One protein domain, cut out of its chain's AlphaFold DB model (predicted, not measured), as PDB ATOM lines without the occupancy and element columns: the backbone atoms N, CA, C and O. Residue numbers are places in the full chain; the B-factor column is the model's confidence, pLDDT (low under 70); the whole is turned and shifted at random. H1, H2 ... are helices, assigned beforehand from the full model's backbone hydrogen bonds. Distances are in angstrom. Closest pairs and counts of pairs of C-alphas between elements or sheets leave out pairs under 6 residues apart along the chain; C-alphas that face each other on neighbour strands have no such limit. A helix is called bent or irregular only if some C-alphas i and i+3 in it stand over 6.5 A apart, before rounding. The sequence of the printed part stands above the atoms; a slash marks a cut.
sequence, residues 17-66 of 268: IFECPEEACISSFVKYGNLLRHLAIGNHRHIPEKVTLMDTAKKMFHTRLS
ATOM      1  N   ILE A  17     203.255 269.854 177.710       88.31
ATOM      2  CA  ILE A  17     203.112 268.445 178.055       88.31
ATOM      3  C   ILE A  17     204.467 267.767 177.838       88.31
ATOM      4  O   ILE A  17     205.078 267.878 176.781       88.31
ATOM      5  N   PHE A  18     204.939 267.066 178.861       87.50
ATOM      6  CA  PHE A  18     206.131 266.235 178.841       87.50
ATOM      7  C   PHE A  18     205.746 264.797 178.496       87.50
ATOM      8  O   PHE A  18     204.937 264.182 179.197       87.50
ATOM      9  N   GLU A  19     206.345 264.258 177.444       90.25
ATOM     10  CA  GLU A  19     206.125 262.887 176.983       90.25
ATOM     11  C   GLU A  19     207.261 261.966 177.439       90.25
ATOM     12  O   GLU A  19     208.371 262.408 177.748       90.25
ATOM     13  N   CYS A  20     206.961 260.673 177.549       90.62
ATOM     14  CA  CYS A  20     207.957 259.671 177.898       90.62
ATOM     15  C   CYS A  20     208.863 259.371 176.684       90.62
ATOM     16  O   CYS A  20     208.328 259.126 175.609       90.62
ATOM     17  N   PRO A  21     210.201 259.337 176.842       87.12
ATOM     18  CA  PRO A  21     211.139 259.001 175.765       87.12
ATOM     19  C   PRO A  21     211.173 257.506 175.392       87.12
ATOM     20  O   PRO A  21     211.880 257.140 174.462       87.12
ATOM     21  N   GLU A  22     210.468 256.639 176.126       85.19
ATOM     22  CA  GLU A  22     210.412 255.205 175.828       85.19
ATOM     23  C   GLU A  22     209.483 254.949 174.636       85.19
ATOM     24  O   GLU A  22     208.292 255.284 174.678       85.19
ATOM     25  N   GLU A  23     210.019 254.308 173.596       73.62
ATOM     26  CA  GLU A  23     209.266 253.916 172.405       73.62
ATOM     27  C   GLU A  23     208.040 253.080 172.815       73.62
ATOM     28  O   GLU A  23     208.132 252.099 173.553       73.62
ATOM     29  N   ALA A  24     206.858 253.494 172.352       79.06
ATOM     30  CA  ALA A  24     205.544 252.928 172.678       79.06
ATOM     31  C   ALA A  24     204.942 253.249 174.064       79.06
ATOM     32  O   ALA A  24     203.845 252.754 174.351       79.06
ATOM     33  N   CYS A  25     205.563 254.075 174.917       90.31
ATOM     34  CA  CYS A  25     204.901 254.565 176.131       90.31
ATOM     35  C   CYS A  25     203.978 255.756 175.820       90.31
ATOM     36  O   CYS A  25     204.412 256.793 175.335       90.31
ATOM     37  N   ILE A  26     202.696 255.654 176.177       88.56
ATOM     38  CA  ILE A  26     201.676 256.697 175.938       88.56
ATOM     39  C   ILE A  26     201.372 257.547 177.176       88.56
ATOM     40  O   ILE A  26     200.236 257.991 177.393       88.56
ATOM     41  N   SER A  27     202.348 257.680 178.070       88.56
ATOM     42  CA  SER A  27     202.197 258.474 179.290       88.56
ATOM     43  C   SER A  27     202.661 259.902 179.034       88.56
ATOM     44  O   SER A  27     203.803 260.118 178.635       88.56
ATOM     45  N   SER A  28     201.780 260.865 179.293       90.06
ATOM     46  CA  SER A  28     202.055 262.289 179.139       90.06
ATOM     47  C   SER A  28     201.766 263.040 180.441       90.06
ATOM     48  O   SER A  28     200.861 262.690 181.205       90.06
ATOM     49  N   PHE A  29     202.583 264.049 180.740       88.62
ATOM     50  CA  PHE A  29     202.603 264.716 182.038       88.62
ATOM     51  C   PHE A  29     202.660 266.231 181.885       88.62
ATOM     52  O   PHE A  29     203.480 266.755 181.154       88.62
ATOM     53  N   VAL A  30     201.865 266.968 182.658       91.00
ATOM     54  CA  VAL A  30     201.908 268.447 182.657       91.00
ATOM     55  C   VAL A  30     203.114 268.991 183.442       91.00
ATOM     56  O   VAL A  30     203.578 270.101 183.214       91.00
ATOM     57  N   LYS A  31     203.636 268.218 184.404       90.50
ATOM     58  CA  LYS A  31     204.766 268.618 185.257       90.50
ATOM     59  C   LYS A  31     205.972 267.727 185.008       90.50
ATOM     60  O   LYS A  31     205.860 266.506 185.107       90.50
ATOM     61  N   TYR A  32     207.139 268.344 184.849       89.19
ATOM     62  CA  TYR A  32     208.406 267.635 184.666       89.19
ATOM     63  C   TYR A  32     208.736 266.671 185.822       89.19
ATOM     64  O   TYR A  32     209.166 265.545 185.599       89.19
ATOM     65  N   GLY A  33     208.436 267.049 187.072       90.12
ATOM     66  CA  GLY A  33     208.642 266.166 188.230       90.12
ATOM     67  C   GLY A  33     207.823 264.867 188.182       90.12
ATOM     68  O   GLY A  33     208.260 263.844 188.707       90.12
ATOM     69  N   ASN A  34     206.665 264.876 187.513       90.25
ATOM     70  CA  ASN A  34     205.858 263.671 187.321       90.25
ATOM     71  C   ASN A  34     206.458 262.764 186.239       90.25
ATOM     72  O   ASN A  34     206.466 261.550 186.431       90.25
ATOM     73  N   LEU A  35     207.016 263.341 185.165       90.12
ATOM     74  CA  LEU A  35     207.788 262.593 184.167       90.12
ATOM     75  C   LEU A  35     208.997 261.909 184.821       90.12
ATOM     76  O   LEU A  35     209.177 260.706 184.660       90.12
ATOM     77  N   LEU A  36     209.787 262.638 185.615       91.25
ATOM     78  CA  LEU A  36     210.948 262.061 186.305       91.25
ATOM     79  C   LEU A  36     210.559 260.926 187.255       91.25
ATOM     80  O   LEU A  36     211.228 259.897 187.299       91.25
ATOM     81  N   ARG A  37     209.455 261.084 187.994       92.38
ATOM     82  CA  ARG A  37     208.932 260.013 188.849       92.38
ATOM     83  C   ARG A  37     208.506 258.794 188.028       92.38
ATOM     84  O   ARG A  37     208.789 257.676 188.441       92.38
ATOM     85  N   HIS A  38     207.835 258.988 186.896       92.94
ATOM     86  CA  HIS A  38     207.451 257.899 185.997       92.94
ATOM     87  C   HIS A  38     208.673 257.132 185.478       92.94
ATOM     88  O   HIS A  38     208.688 255.907 185.571       92.94
ATOM     89  N   LEU A  39     209.714 257.849 185.041       90.88
ATOM     90  CA  LEU A  39     210.990 257.263 184.620       90.88
ATOM     91  C   LEU A  39     211.684 256.495 185.754       90.88
ATOM     92  O   LEU A  39     212.200 255.408 185.528       90.88
ATOM     93  N   ALA A  40     211.661 257.021 186.981       90.12
ATOM     94  CA  ALA A  40     212.269 256.363 188.139       90.12
ATOM     95  C   ALA A  40     211.516 255.097 188.588       90.12
ATOM     96  O   ALA A  40     212.130 254.176 189.121       90.12
ATOM     97  N   ILE A  41     210.191 255.055 188.404       92.69
ATOM     98  CA  ILE A  41     209.361 253.884 188.726       92.69
ATOM     99  C   ILE A  41     209.431 252.834 187.603       92.69
ATOM    100  O   ILE A  41     209.311 251.645 187.886       92.69
ATOM    101  N   GLY A  42     209.594 253.255 186.343       85.38
ATOM    102  CA  GLY A  42     209.669 252.368 185.175       85.38
ATOM    103  C   GLY A  42     208.336 251.723 184.774       85.38
ATOM    104  O   GLY A  42     208.311 250.752 184.023       85.38
ATOM    105  N   ASN A  43     207.203 252.223 185.281       85.31
ATOM    106  CA  ASN A  43     205.885 251.693 184.929       85.31
ATOM    107  C   ASN A  43     205.353 252.377 183.662       85.31
ATOM    108  O   ASN A  43     204.597 253.352 183.737       85.31
ATOM    109  N   HIS A  44     205.795 251.880 182.508       89.56
ATOM    110  CA  HIS A  44     205.403 252.371 181.192       89.56
ATOM    111  C   HIS A  44     204.027 251.839 180.779       89.56
ATOM    112  O   HIS A  44     203.726 250.651 180.883       89.56
ATOM    113  N   ARG A  45     203.168 252.743 180.297       85.25
ATOM    114  CA  ARG A  45     201.847 252.388 179.775       85.25
ATOM    115  C   ARG A  45     201.938 252.253 178.266       85.25
ATOM    116  O   ARG A  45     202.023 253.265 177.577       85.25
ATOM    117  N   HIS A  46     201.858 251.027 177.772       86.94
ATOM    118  CA  HIS A  46     201.825 250.736 176.342       86.94
ATOM    119  C   HIS A  46     200.385 250.540 175.865       86.94
ATOM    120  O   HIS A  46     199.556 249.972 176.582       86.94
ATOM    121  N   ILE A  47     200.077 251.009 174.654       79.62
ATOM    122  CA  ILE A  47     198.825 250.640 173.989       79.62
ATOM    123  C   ILE A  47     198.998 249.207 173.481       79.62
ATOM    124  O   ILE A  47     199.897 248.976 172.673       79.62
ATOM    125  N   PRO A  48     198.167 248.244 173.913       72.44
ATOM    126  CA  PRO A  48     198.170 246.937 173.278       72.44
ATOM    127  C   PRO A  48     197.759 247.106 171.812       72.44
ATOM    128  O   PRO A  48     196.793 247.813 171.511       72.44
ATOM    129  N   GLU A  49     198.484 246.461 170.900       78.88
ATOM    130  CA  GLU A  49     198.120 246.445 169.485       78.88
ATOM    131  C   GLU A  49     196.659 246.006 169.316       78.88
ATOM    132  O   GLU A  49     196.168 245.113 170.015       78.88
ATOM    133  N   LYS A  50     195.941 246.648 168.387       80.31
ATOM    134  CA  LYS A  50     194.553 246.288 168.095       80.31
ATOM    135  C   LYS A  50     194.536 244.889 167.487       80.31
ATOM    136  O   LYS A  50     194.818 244.723 166.306       80.31
ATOM    137  N   VAL A  51     194.189 243.889 168.290       81.31
ATOM    138  CA  VAL A  51     194.025 242.521 167.800       81.31
ATOM    139  C   VAL A  51     192.771 242.474 166.931       81.31
ATOM    140  O   VAL A  51     191.664 242.714 167.416       81.31
ATOM    141  N   THR A  52     192.936 242.186 165.642       89.56
ATOM    142  CA  THR A  52     191.796 242.056 164.729       89.56
ATOM    143  C   THR A  52     191.105 240.704 164.919       89.56
ATOM    144  O   THR A  52     191.705 239.739 165.396       89.56
ATOM    145  N   LEU A  53     189.841 240.597 164.495       91.38
ATOM    146  CA  LEU A  53     189.123 239.314 164.472       91.38
ATOM    147  C   LEU A  53     189.853 238.265 163.614       91.38
ATOM    148  O   LEU A  53     189.815 237.073 163.904       91.38
ATOM    149  N   MET A  54     190.570 238.708 162.581       93.81
ATOM    150  CA  MET A  54     191.395 237.833 161.755       93.81
ATOM    151  C   MET A  54     192.577 237.258 162.547       93.81
ATOM    152  O   MET A  54     192.874 236.069 162.442       93.81
ATOM    153  N   ASP A  55     193.238 238.071 163.371       92.62
ATOM    154  CA  ASP A  55     194.383 237.627 164.173       92.62
ATOM    155  C   ASP A  55     193.960 236.654 165.273       92.62
ATOM    156  O   ASP A  55     194.655 235.667 165.534       92.62
ATOM    157  N   THR A  56     192.793 236.877 165.889       91.56
ATOM    158  CA  THR A  56     192.223 235.916 166.843       91.56
ATOM    159  C   THR A  56     191.833 234.614 166.151       91.56
ATOM    160  O   THR A  56     192.176 233.544 166.658       91.56
ATOM    161  N   ALA A  57     191.211 234.674 164.969       94.44
ATOM    162  CA  ALA A  57     190.861 233.493 164.183       94.44
ATOM    163  C   ALA A  57     192.102 232.677 163.790       94.44
ATOM    164  O   ALA A  57     192.119 231.462 163.979       94.44
ATOM    165  N   LYS A  58     193.175 233.334 163.329       93.19
ATOM    166  CA  LYS A  58     194.455 232.680 163.010       93.19
ATOM    167  C   LYS A  58     195.065 231.999 164.231       93.19
ATOM    168  O   LYS A  58     195.485 230.848 164.135       93.19
ATOM    169  N   LYS A  59     195.076 232.672 165.388       91.69
ATOM    170  CA  LYS A  59     195.570 232.088 166.646       91.69
ATOM    171  C   LYS A  59     194.741 230.874 167.066       91.69
ATOM    172  O   LYS A  59     195.321 229.839 167.370       91.69
ATOM    173  N   MET A  60     193.410 230.967 167.031       89.81
ATOM    174  CA  MET A  60     192.512 229.850 167.358       89.81
ATOM    175  C   MET A  60     192.642 228.681 166.377       89.81
ATOM    176  O   MET A  60     192.558 227.520 166.768       89.81
ATOM    177  N   PHE A  61     192.847 228.970 165.096       89.94
ATOM    178  CA  PHE A  61     193.071 227.947 164.086       89.94
ATOM    179  C   PHE A  61     194.407 227.232 164.313       89.94
ATOM    180  O   PHE A  61     194.446 226.004 164.340       89.94
ATOM    181  N   HIS A  62     195.478 227.990 164.563       91.12
ATOM    182  CA  HIS A  62     196.786 227.434 164.893       91.12
ATOM    183  C   HIS A  62     196.726 226.552 166.143       91.12
ATOM    184  O   HIS A  62     197.184 225.414 166.097       91.12
ATOM    185  N   THR A  63     196.117 227.028 167.237       88.00
ATOM    186  CA  THR A  63     195.970 226.221 168.460       88.00
ATOM    187  C   THR A  63     195.158 224.956 168.205       88.00
ATOM    188  O   THR A  63     195.493 223.891 168.716       88.00
ATOM    189  N   ARG A  64     194.119 225.032 167.368       84.38
ATOM    190  CA  ARG A  64     193.323 223.860 166.992       84.38
ATOM    191  C   ARG A  64     194.121 222.832 166.192       84.38
ATOM    192  O   ARG A  64     193.903 221.645 166.397       84.38
ATOM    193  N   LEU A  65     195.022 223.270 165.311       81.94
ATOM    194  CA  LEU A  65     195.902 222.379 164.550       81.94
ATOM    195  C   LEU A  65     197.021 221.778 165.408       81.94
ATOM    196  O   LEU A  65     197.349 220.606 165.239       81.94
ATOM    197  N   SER A  66     197.606 222.562 166.318       83.06
ATOM    198  CA  SER A  66     198.686 222.096 167.196       83.06
ATOM    199  C   SER A  66     198.189 221.151 168.289       83.06
ATOM    200  O   SER A  66     198.928 220.274 168.731       83.06
TER     201      SER A  66
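AT A GLANCE: This is residues 17 to 66 of the 268 residues of the protein "Hypothetical protein" of Rotaria sp. Silwood2 (UniProt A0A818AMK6). A small compact head, made of a folded-back opening stretch, residues 17 to 31, with the helix H1, is followed by an outstretched link, and at the far end of it a single helix, H2, sticks out alone. Residues 49 to 66 stand free, and this arm makes much of the length of the whole. The printed part has 50 residues with two named helices, H1 then H2, and no named strand; the class is all helix, though under half of the residues, 24 of 50, are in named elements. The whole is extended, with a radius of gyration of the C-alphas of 17.4 A, and spans 51 by 18 by 12 A, a rod in outline.

HOW THE PARTS SIT: From Ile 17 the first 15 residues, 17 to 31, hold no named element, but within them residues 18 to 19 pair with residues 28 to 29 as strands do, antiparallel. H1, residues 32 to 41, follows directly. A long link of 11 residues joins it to H2, residues 53 to 66, and the two helices are apart, with no C-alpha of the one within 8 A of the other. In H1 and H2 every O i to N i+4 pair is within hydrogen-bond range. Neither helix is bent.

IN THESE COORDINATES: H1 begins at C-alpha 32, (208.406, 267.635, 184.666), and ends at C-alpha 41, 14.4 A away. H2, the longest helix with 14 residues, begins at C-alpha 53, (189.123, 239.314, 164.472), and ends at C-alpha 66, (198.686, 222.096, 167.196), 19.9 A away.

THE WHOLE: The two C-alphas farthest apart are those of Lys 31 and Leu 65, at 51.4 A. Without the residues that stand free, the body of 32 residues spans 26 by 19 by 11 A. The printed part has no cut. The mean pLDDT of the printed part is 87.8, and no printed residue is under 70.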